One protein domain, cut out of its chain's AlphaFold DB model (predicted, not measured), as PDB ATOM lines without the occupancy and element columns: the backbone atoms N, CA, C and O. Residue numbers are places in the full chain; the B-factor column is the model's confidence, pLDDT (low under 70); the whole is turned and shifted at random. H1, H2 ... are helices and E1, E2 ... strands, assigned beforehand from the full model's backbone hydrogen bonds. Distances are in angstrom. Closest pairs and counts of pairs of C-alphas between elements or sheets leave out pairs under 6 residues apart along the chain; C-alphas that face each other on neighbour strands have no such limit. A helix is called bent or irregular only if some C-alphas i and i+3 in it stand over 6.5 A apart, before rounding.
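What this domain is: This is residues 94 to 156 of the 157 residues of an uncharacterized protein of Hevea brasiliensis (UniProt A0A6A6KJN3). A two-stranded hairpin, E1 and E2, with the kinked helix H1 packed mainly on E1, makes a small body at one end, and the long helix H2 sticks out from it as a free arm. The arm, residues 136 to 156, makes much of the length of the whole. The printed part has 63 residues with two named helices and two named strands, in the order H1, E1, E2, H2 along the chain; the sheet, order E1 - E2, is antiparallel, and the class is mixed, helices and strands. The whole is extended, with a radius of gyration of the C-alphas of 19.0 A, and spans 63 by 24 by 12 A.

Where its parts are: Strand E1 is residues 118 to 123, 16.2 A from first to last C-alpha, and begins with C-alpha 118 at (-9.731, -17.132, -32.205). Strand E2 is residues 126 to 131, 16.7 A long. Helix H1 is residues 94 to 110, 21.7 A long, and begins with C-alpha 94 at (-14.168, -20.201, -13.774). Helix H2, the longest helix, is residues 137 to 155, 27.1 A long, and ends with C-alpha 155 at (6.707, -34.145, -67.478).

How they stand to each other: E1 and E2 form a hairpin of antiparallel neighbour strands, with 153 degrees between their directions. N 121 and O 128 are 3.1 A apart and N 128 and O 121 are 2.8 A apart, both within hydrogen-bond range. H1 and E1 have 13 pairs of C-alphas within 8 A, the closest being those of Ile 102 and Leu 120, 6.4 A apart. H1 and E2 have 1 such pair, the C-alphas of Ile 102 and Val 127, 8.0 A apart. H1 has a kink of 36 degrees near residue 101 and is irregular, but only just: C-alphas 99 and 102 are 6.7 A apart. H2 is apart from H1 and from E1. Of the O i to N i+4 pairs, 10 of 13 are within hydrogen-bond range in H1 and 14 of 15 in H2.

The domain as a whole: The two C-alphas farthest apart, those of Gln 95 and Asn 156, are 63.4 A apart. Residues 136 to 156, of which 137 to 155 belong to H2, stand free; the body without them has 42 residues and spans 28 by 17 by 10 A. The printed part has no cut. The links from E1 to E2 and from E2 to H2 are tight, and the link from H1 to E1, with 7 residues, is short. The mean pLDDT of the printed part is 84.2, and residues 133 to 138 are under 70.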
ATOM      1  N   PRO A  94     -13.646 -20.147 -12.405       84.00
ATOM      2  CA  PRO A  94     -14.168 -20.201 -13.774       84.00
ATOM      3  C   PRO A  94     -14.833 -18.903 -14.232       84.00
ATOM      4  O   PRO A  94     -14.610 -18.440 -15.343       84.00
ATOM      5  N   GLN A  95     -15.587 -18.268 -13.343       85.50
ATOM      6  CA  GLN A  95     -16.372 -17.084 -13.654       85.50
ATOM      7  C   GLN A  95     -15.492 -15.827 -13.778       85.50
ATOM      8  O   GLN A  95     -15.784 -14.946 -14.578       85.50
ATOM      9  N   LEU A  96     -14.382 -15.759 -13.035       86.62
ATOM     10  CA  LEU A  96     -13.337 -14.747 -13.252       86.62
ATOM     11  C   LEU A  96     -12.567 -14.982 -14.558       86.62
ATOM     12  O   LEU A  96     -12.222 -14.037 -15.264       86.62
ATOM     13  N   MET A  97     -12.257 -16.245 -14.863       91.44
ATOM     14  CA  MET A  97     -11.520 -16.593 -16.075       91.44
ATOM     15  C   MET A  97     -12.317 -16.218 -17.325       91.44
ATOM     16  O   MET A  97     -11.741 -15.622 -18.228       91.44
ATOM     17  N   GLU A  98     -13.615 -16.518 -17.365       85.69
ATOM     18  CA  GLU A  98     -14.486 -16.225 -18.511       85.69
ATOM     19  C   GLU A  98     -14.790 -14.733 -18.700       85.69
ATOM     20  O   GLU A  98     -14.859 -14.280 -19.840       85.69
ATOM     21  N   GLU A  99     -14.960 -13.962 -17.621       84.75
ATOM     22  CA  GLU A  99     -15.359 -12.549 -17.725       84.75
ATOM     23  C   GLU A  99     -14.180 -11.573 -17.828       84.75
ATOM     24  O   GLU A  99     -14.296 -10.566 -18.524       84.75
ATOM     25  N   ASP A 100     -13.048 -11.854 -17.174       85.69
ATOM     26  CA  ASP A 100     -11.941 -10.892 -17.081       85.69
ATOM     27  C   ASP A 100     -10.690 -11.356 -17.844       85.69
ATOM     28  O   ASP A 100     -10.085 -10.590 -18.598       85.69
ATOM     29  N   VAL A 101     -10.284 -12.623 -17.688       90.31
ATOM     30  CA  VAL A 101      -8.992 -13.092 -18.222       90.31
ATOM     31  C   VAL A 101      -9.086 -13.513 -19.687       90.31
ATOM     32  O   VAL A 101      -8.277 -13.077 -20.504       90.31
ATOM     33  N   ILE A 102     -10.066 -14.344 -20.042       93.44
ATOM     34  CA  ILE A 102     -10.273 -14.814 -21.415       93.44
ATOM     35  C   ILE A 102     -10.520 -13.644 -22.378       93.44
ATOM     36  O   ILE A 102      -9.844 -13.612 -23.408       93.44
ATOM     37  N   PRO A 103     -11.395 -12.661 -22.077       91.75
ATOM     38  CA  PRO A 103     -11.633 -11.541 -22.984       91.75
ATOM     39  C   PRO A 103     -10.381 -10.686 -23.185       91.75
ATOM     40  O   PRO A 103     -10.070 -10.312 -24.316       91.75
ATOM     41  N   SER A 104      -9.608 -10.450 -22.116       92.81
ATOM     42  CA  SER A 104      -8.346  -9.708 -22.204       92.81
ATOM     43  C   SER A 104      -7.304 -10.443 -23.048       92.81
ATOM     44  O   SER A 104      -6.625  -9.818 -23.862       92.81
ATOM     45  N   LEU A 105      -7.172 -11.763 -22.886       91.56
ATOM     46  CA  LEU A 105      -6.256 -12.577 -23.690       91.56
ATOM     47  C   LEU A 105      -6.699 -12.653 -25.154       91.56
ATOM     48  O   LEU A 105      -5.856 -12.564 -26.047       91.56
ATOM     49  N   LYS A 106      -8.005 -12.782 -25.408       90.50
ATOM     50  CA  LYS A 106      -8.563 -12.804 -26.763       90.50
ATOM     51  C   LYS A 106      -8.244 -11.510 -27.504       90.50
ATOM     52  O   LYS A 106      -7.734 -11.582 -28.612       90.50
ATOM     53  N   ALA A 107      -8.453 -10.354 -26.873       90.06
ATOM     54  CA  ALA A 107      -8.175  -9.055 -27.485       90.06
ATOM     55  C   ALA A 107      -6.697  -8.880 -27.878       90.06
ATOM     56  O   ALA A 107      -6.406  -8.373 -28.958       90.06
ATOM     57  N   ILE A 108      -5.762  -9.320 -27.027       91.44
ATOM     58  CA  ILE A 108      -4.319  -9.234 -27.316       91.44
ATOM     59  C   ILE A 108      -3.947 -10.137 -28.493       91.44
ATOM     60  O   ILE A 108      -3.186  -9.730 -29.365       91.44
ATOM     61  N   LEU A 109      -4.477 -11.360 -28.515       87.38
ATOM     62  CA  LEU A 109      -4.149 -12.340 -29.547       87.38
ATOM     63  C   LEU A 109      -4.831 -12.029 -30.885       87.38
ATOM     64  O   LEU A 109      -4.240 -12.262 -31.926       87.38
ATOM     65  N   GLU A 110      -6.046 -11.490 -30.873       85.88
ATOM     66  CA  GLU A 110      -6.786 -11.108 -32.085       85.88
ATOM     67  C   GLU A 110      -6.284  -9.784 -32.691       85.88
ATOM     68  O   GLU A 110      -6.534  -9.497 -33.858       85.88
ATOM     69  N   ALA A 111      -5.520  -8.986 -31.935       87.75
ATOM     70  CA  ALA A 111      -4.802  -7.832 -32.477       87.75
ATOM     71  C   ALA A 111      -3.634  -8.232 -33.406       87.75
ATOM     72  O   ALA A 111      -3.129  -7.394 -34.162       87.75
ATOM     73  N   GLU A 112      -3.191  -9.492 -33.363       85.56
ATOM     74  CA  GLU A 112      -2.164 -10.028 -34.252       85.56
ATOM     75  C   GLU A 112      -2.778 -10.368 -35.624       85.56
ATOM     76  O   GLU A 112      -3.733 -11.135 -35.721       85.56
ATOM     77  N   GLN A 113      -2.230  -9.805 -36.709       72.69
ATOM     78  CA  GLN A 113      -2.799  -9.896 -38.071       72.69
ATOM     79  C   GLN A 113      -2.878 -11.324 -38.638       72.69
ATOM     80  O   GLN A 113      -3.609 -11.565 -39.601       72.69
ATOM     81  N   ASP A 114      -2.152 -12.265 -38.035       75.00
ATOM     82  CA  ASP A 114      -2.096 -13.669 -38.444       75.00
ATOM     83  C   ASP A 114      -3.105 -14.555 -37.692       75.00
ATOM     84  O   ASP A 114      -3.286 -15.728 -38.031       75.00
ATOM     85  N   ILE A 115      -3.778 -14.011 -36.674       77.19
ATOM     86  CA  ILE A 115      -4.729 -14.723 -35.819       77.19
ATOM     87  C   ILE A 115      -6.134 -14.207 -36.129       77.19
ATOM     88  O   ILE A 115      -6.657 -13.303 -35.489       77.19
ATOM     89  N   THR A 116      -6.766 -14.815 -37.128       75.25
ATOM     90  CA  THR A 116      -8.185 -14.595 -37.434       75.25
ATOM     91  C   THR A 116      -9.041 -15.691 -36.810       75.25
ATOM     92  O   THR A 116      -8.715 -16.871 -36.942       75.25
ATOM     93  N   GLU A 117     -10.148 -15.298 -36.171       79.75
ATOM     94  CA  GLU A 117     -11.173 -16.194 -35.610       79.75
ATOM     95  C   GLU A 117     -10.664 -17.116 -34.490       79.75
ATOM     96  O   GLU A 117     -10.705 -18.351 -34.562       79.75
ATOM     97  N   LEU A 118     -10.179 -16.478 -33.426       85.06
ATOM     98  CA  LEU A 118      -9.731 -17.132 -32.205       85.06
ATOM     99  C   LEU A 118     -10.892 -17.391 -31.229       85.06
ATOM    100  O   LEU A 118     -11.592 -16.467 -30.804       85.06
ATOM    101  N   GLU A 119     -11.018 -18.637 -30.779       88.94
ATOM    102  CA  GLU A 119     -11.904 -19.037 -29.688       88.94
ATOM    103  C   GLU A 119     -11.086 -19.462 -28.458       88.94
ATOM    104  O   GLU A 119     -10.148 -20.257 -28.556       88.94
ATOM    105  N   LEU A 120     -11.419 -18.911 -27.290       89.50
ATOM    106  CA  LEU A 120     -10.796 -19.241 -26.008       89.50
ATOM    107  C   LEU A 120     -11.890 -19.651 -25.020       89.50
ATOM    108  O   LEU A 120     -12.870 -18.926 -24.861       89.50
ATOM    109  N   SER A 121     -11.705 -20.777 -24.336       88.88
ATOM    110  CA  SER A 121     -12.636 -21.283 -23.319       88.88
ATOM    111  C   SER A 121     -11.876 -21.789 -22.094       88.88
ATOM    112  O   SER A 121     -10.711 -22.180 -22.192       88.88
ATOM    113  N   PHE A 122     -12.504 -21.757 -20.917       89.38
ATOM    114  CA  PHE A 122     -11.914 -22.272 -19.682       89.38
ATOM    115  C   PHE A 122     -12.624 -23.556 -19.265       89.38
ATOM    116  O   PHE A 122     -13.793 -23.534 -18.898       89.38
ATOM    117  N   GLN A 123     -11.914 -24.681 -19.304       88.94
ATOM    118  CA  GLN A 123     -12.465 -25.985 -18.951       88.94
ATOM    119  C   GLN A 123     -11.440 -26.812 -18.176       88.94
ATOM    120  O   GLN A 123     -10.242 -26.750 -18.452       88.94
ATOM    121  N   ASP A 124     -11.895 -27.554 -17.164       88.06
ATOM    122  CA  ASP A 124     -11.047 -28.382 -16.290       88.06
ATOM    123  C   ASP A 124      -9.880 -27.622 -15.630       88.06
ATOM    124  O   ASP A 124      -8.781 -28.150 -15.465       88.06
ATOM    125  N   ASN A 125     -10.109 -26.362 -15.247       86.50
ATOM    126  CA  ASN A 125      -9.084 -25.438 -14.747       86.50
ATOM    127  C   ASN A 125      -7.969 -25.099 -15.756       86.50
ATOM    128  O   ASN A 125      -6.851 -24.752 -15.364       86.50
ATOM    129  N   ARG A 126      -8.242 -25.204 -17.062       86.56
ATOM    130  CA  ARG A 126      -7.286 -24.906 -18.136       86.56
ATOM    131  C   ARG A 126      -7.937 -24.027 -19.195       86.56
ATOM    132  O   ARG A 126      -9.100 -24.205 -19.532       86.56
ATOM    133  N   VAL A 127      -7.162 -23.104 -19.756       89.62
ATOM    134  CA  VAL A 127      -7.588 -22.325 -20.924       89.62
ATOM    135  C   VAL A 127      -7.299 -23.146 -22.178       89.62
ATOM    136  O   VAL A 127      -6.152 -23.531 -22.418       89.62
ATOM    137  N   GLN A 128      -8.333 -23.432 -22.962       87.38
ATOM    138  CA  GLN A 128      -8.227 -24.062 -24.273       87.38
ATOM    139  C   GLN A 128      -8.303 -23.001 -25.372       87.38
ATOM    140  O   GLN A 128      -8.951 -21.968 -25.215       87.38
ATOM    141  N   LYS A 129      -7.611 -23.270 -26.483       87.75
ATOM    142  CA  LYS A 129      -7.553 -22.412 -27.666       87.75
ATOM    143  C   LYS A 129      -8.033 -23.193 -28.884       87.75
ATOM    144  O   LYS A 129      -7.471 -24.246 -29.187       87.75
ATOM    145  N   GLY A 130      -9.036 -22.659 -29.567       82.12
ATOM    146  CA  GLY A 130      -9.571 -23.154 -30.831       82.12
ATOM    147  C   GLY A 130      -9.402 -22.121 -31.944       82.12
ATOM    148  O   GLY A 130      -9.373 -20.917 -31.692       82.12
ATOM    149  N   PHE A 131      -9.277 -22.604 -33.177       80.00
ATOM    150  CA  PHE A 131      -9.323 -21.784 -34.386       80.00
ATOM    151  C   PHE A 131     -10.449 -22.309 -35.269       80.00
ATOM    152  O   PHE A 131     -10.504 -23.517 -35.517       80.00
ATOM    153  N   LEU A 132     -11.327 -21.420 -35.740       72.06
ATOM    154  CA  LEU A 132     -12.472 -21.815 -36.572       72.06
ATOM    155  C   LEU A 132     -12.039 -22.318 -37.958       72.06
ATOM    156  O   LEU A 132     -12.645 -23.236 -38.509       72.06
ATOM    157  N   TYR A 133     -10.941 -21.772 -38.487       68.19
ATOM    158  CA  TYR A 133     -10.326 -22.223 -39.728       68.19
ATOM    159  C   TYR A 133      -8.831 -22.470 -39.527       68.19
ATOM    160  O   TYR A 133      -8.161 -21.709 -38.825       68.19
ATOM    161  N   PRO A 134      -8.261 -23.518 -40.150       61.69
ATOM    162  CA  PRO A 134      -6.820 -23.688 -40.144       61.69
ATOM    163  C   PRO A 134      -6.186 -22.451 -40.807       61.69
ATOM    164  O   PRO A 134      -6.641 -22.069 -41.890       61.69
ATOM    165  N   PRO A 135      -5.126 -21.845 -40.234       60.16
ATOM    166  CA  PRO A 135      -4.445 -20.653 -40.777       60.16
ATOM    167  C   PRO A 135      -3.691 -20.912 -42.105       60.16
ATOM    168  O   PRO A 135      -2.702 -20.271 -42.440       60.16
ATOM    169  N   MET A 136      -4.153 -21.869 -42.903       56.94
ATOM    170  CA  MET A 136      -3.390 -22.560 -43.933       56.94
ATOM    171  C   MET A 136      -3.836 -22.239 -45.358       56.94
ATOM    172  O   MET A 136      -3.268 -22.795 -46.287       56.94
ATOM    173  N   ALA A 137      -4.808 -21.356 -45.602       62.91
ATOM    174  CA  ALA A 137      -5.259 -21.124 -46.983       62.91
ATOM    175  C   ALA A 137      -4.144 -20.558 -47.893       62.91
ATOM    176  O   ALA A 137      -4.094 -20.859 -49.085       62.91
ATOM    177  N   ARG A 138      -3.217 -19.780 -47.325       63.75
ATOM    178  CA  ARG A 138      -2.155 -19.080 -48.066       63.75
ATOM    179  C   ARG A 138      -0.948 -19.992 -48.305       63.75
ATOM    180  O   ARG A 138      -0.531 -20.191 -49.442       63.75
ATOM    181  N   GLU A 139      -0.467 -20.643 -47.248       71.31
ATOM    182  CA  GLU A 139       0.674 -21.566 -47.302       71.31
ATOM    183  C   GLU A 139       0.350 -22.869 -48.048       71.31
ATOM    184  O   GLU A 139       1.170 -23.377 -48.815       71.31
ATOM    185  N   GLN A 140      -0.875 -23.391 -47.917       73.19
ATOM    186  CA  GLN A 140      -1.295 -24.579 -48.664       73.19
ATOM    187  C   GLN A 140      -1.348 -24.297 -50.173       73.19
ATOM    188  O   GLN A 140      -0.970 -25.155 -50.969       73.19
ATOM    189  N   ALA A 141      -1.773 -23.095 -50.580       77.94
ATOM    190  CA  ALA A 141      -1.801 -22.698 -51.986       77.94
ATOM    191  C   ALA A 141      -0.387 -22.593 -52.574       77.94
ATOM    192  O   ALA A 141      -0.146 -23.093 -53.675       77.94
ATOM    193  N   LEU A 142       0.562 -22.022 -51.825       86.12
ATOM    194  CA  LEU A 142       1.971 -21.963 -52.226       86.12
ATOM    195  C   LEU A 142       2.592 -23.361 -52.315       86.12
ATOM    196  O   LEU A 142       3.266 -23.676 -53.298       86.12
ATOM    197  N   SER A 143       2.301 -24.228 -51.346       84.12
ATOM    198  CA  SER A 143       2.769 -25.616 -51.346       84.12
ATOM    199  C   SER A 143       2.202 -26.413 -52.532       84.12
ATOM    200  O   SER A 143       2.944 -27.104 -53.236       84.12
ATOM    201  N   ASN A 144       0.912 -26.239 -52.841       90.00
ATOM    202  CA  ASN A 144       0.264 -26.842 -54.009       90.00
ATOM    203  C   ASN A 144       0.853 -26.320 -55.331       90.00
ATOM    204  O   ASN A 144       1.109 -27.111 -56.242       90.00
ATOM    205  N   LEU A 145       1.100 -25.011 -55.443       93.94
ATOM    206  CA  LEU A 145       1.694 -24.401 -56.635       93.94
ATOM    207  C   LEU A 145       3.132 -24.889 -56.856       93.94
ATOM    208  O   LEU A 145       3.504 -25.226 -57.981       93.94
ATOM    209  N   PHE A 146       3.921 -24.996 -55.787       95.06
ATOM    210  CA  PHE A 146       5.277 -25.536 -55.842       95.06
ATOM    211  C   PHE A 146       5.287 -27.001 -56.301       95.06
ATOM    212  O   PHE A 146       6.054 -27.377 -57.193       95.06
ATOM    213  N   TRP A 147       4.385 -27.823 -55.759       94.56
ATOM    214  CA  TRP A 147       4.205 -29.209 -56.195       94.56
ATOM    215  C   TRP A 147       3.801 -29.311 -57.670       94.56
ATOM    216  O   TRP A 147       4.329 -30.154 -58.402       94.56
ATOM    217  N   LEU A 148       2.898 -28.441 -58.129       95.62
ATOM    218  CA  LEU A 148       2.451 -28.401 -59.519       95.62
ATOM    219  C   LEU A 148       3.585 -28.003 -60.473       95.62
ATOM    220  O   LEU A 148       3.775 -28.655 -61.501       95.62
ATOM    221  N   MET A 149       4.359 -26.976 -60.117       95.38
ATOM    222  CA  MET A 149       5.539 -26.536 -60.867       95.38
ATOM    223  C   MET A 149       6.571 -27.661 -60.982       95.38
ATOM    224  O   MET A 149       7.051 -27.962 -62.077       95.38
ATOM    225  N   ARG A 150       6.853 -28.352 -59.872       95.38
ATOM    226  CA  ARG A 150       7.783 -29.484 -59.866       95.38
ATOM    227  C   ARG A 150       7.274 -30.658 -60.702       95.38
ATOM    228  O   ARG A 150       8.060 -31.249 -61.433       95.38
ATOM    229  N   ARG A 151       5.973 -30.969 -60.658       94.56
ATOM    230  CA  ARG A 151       5.363 -32.011 -61.505       94.56
ATOM    231  C   ARG A 151       5.448 -31.654 -62.991       94.56
ATOM    232  O   ARG A 151       5.839 -32.507 -63.779       94.56
ATOM    233  N   LYS A 152       5.139 -30.409 -63.370       90.12
ATOM    234  CA  LYS A 152       5.273 -29.941 -64.763       90.12
ATOM    235  C   LYS A 152       6.716 -30.017 -65.257       90.12
ATOM    236  O   LYS A 152       6.939 -30.428 -66.388       90.12
ATOM    237  N   SER A 153       7.689 -29.692 -64.405       92.12
ATOM    238  CA  SER A 153       9.111 -29.817 -64.745       92.12
ATOM    239  C   SER A 153       9.547 -31.262 -65.012       92.12
ATOM    240  O   SER A 153      10.472 -31.460 -65.786       92.12
ATOM    241  N   GLN A 154       8.911 -32.254 -64.383       88.50
ATOM    242  CA  GLN A 154       9.229 -33.675 -64.579       88.50
ATOM    243  C   GLN A 154       8.528 -34.288 -65.801       88.50
ATOM    244  O   GLN A 154       8.963 -35.320 -66.284       88.50
ATOM    245  N   GLN A 155       7.444 -33.677 -66.292       85.25
ATOM    246  CA  GLN A 155       6.707 -34.145 -67.478       85.25
ATOM    247  C   GLN A 155       7.251 -33.591 -68.802       85.25
ATOM    248  O   GLN A 155       6.795 -34.006 -69.860       85.25
ATOM    249  N   ASN A 156       8.174 -32.629 -68.744       76.69
ATOM    250  CA  ASN A 156       8.770 -31.971 -69.911       76.69
ATOM    251  C   ASN A 156      10.214 -32.450 -70.190       76.69
ATOM    252  O   ASN A 156      10.949 -31.783 -70.916       76.69
TER     253      ASN A 156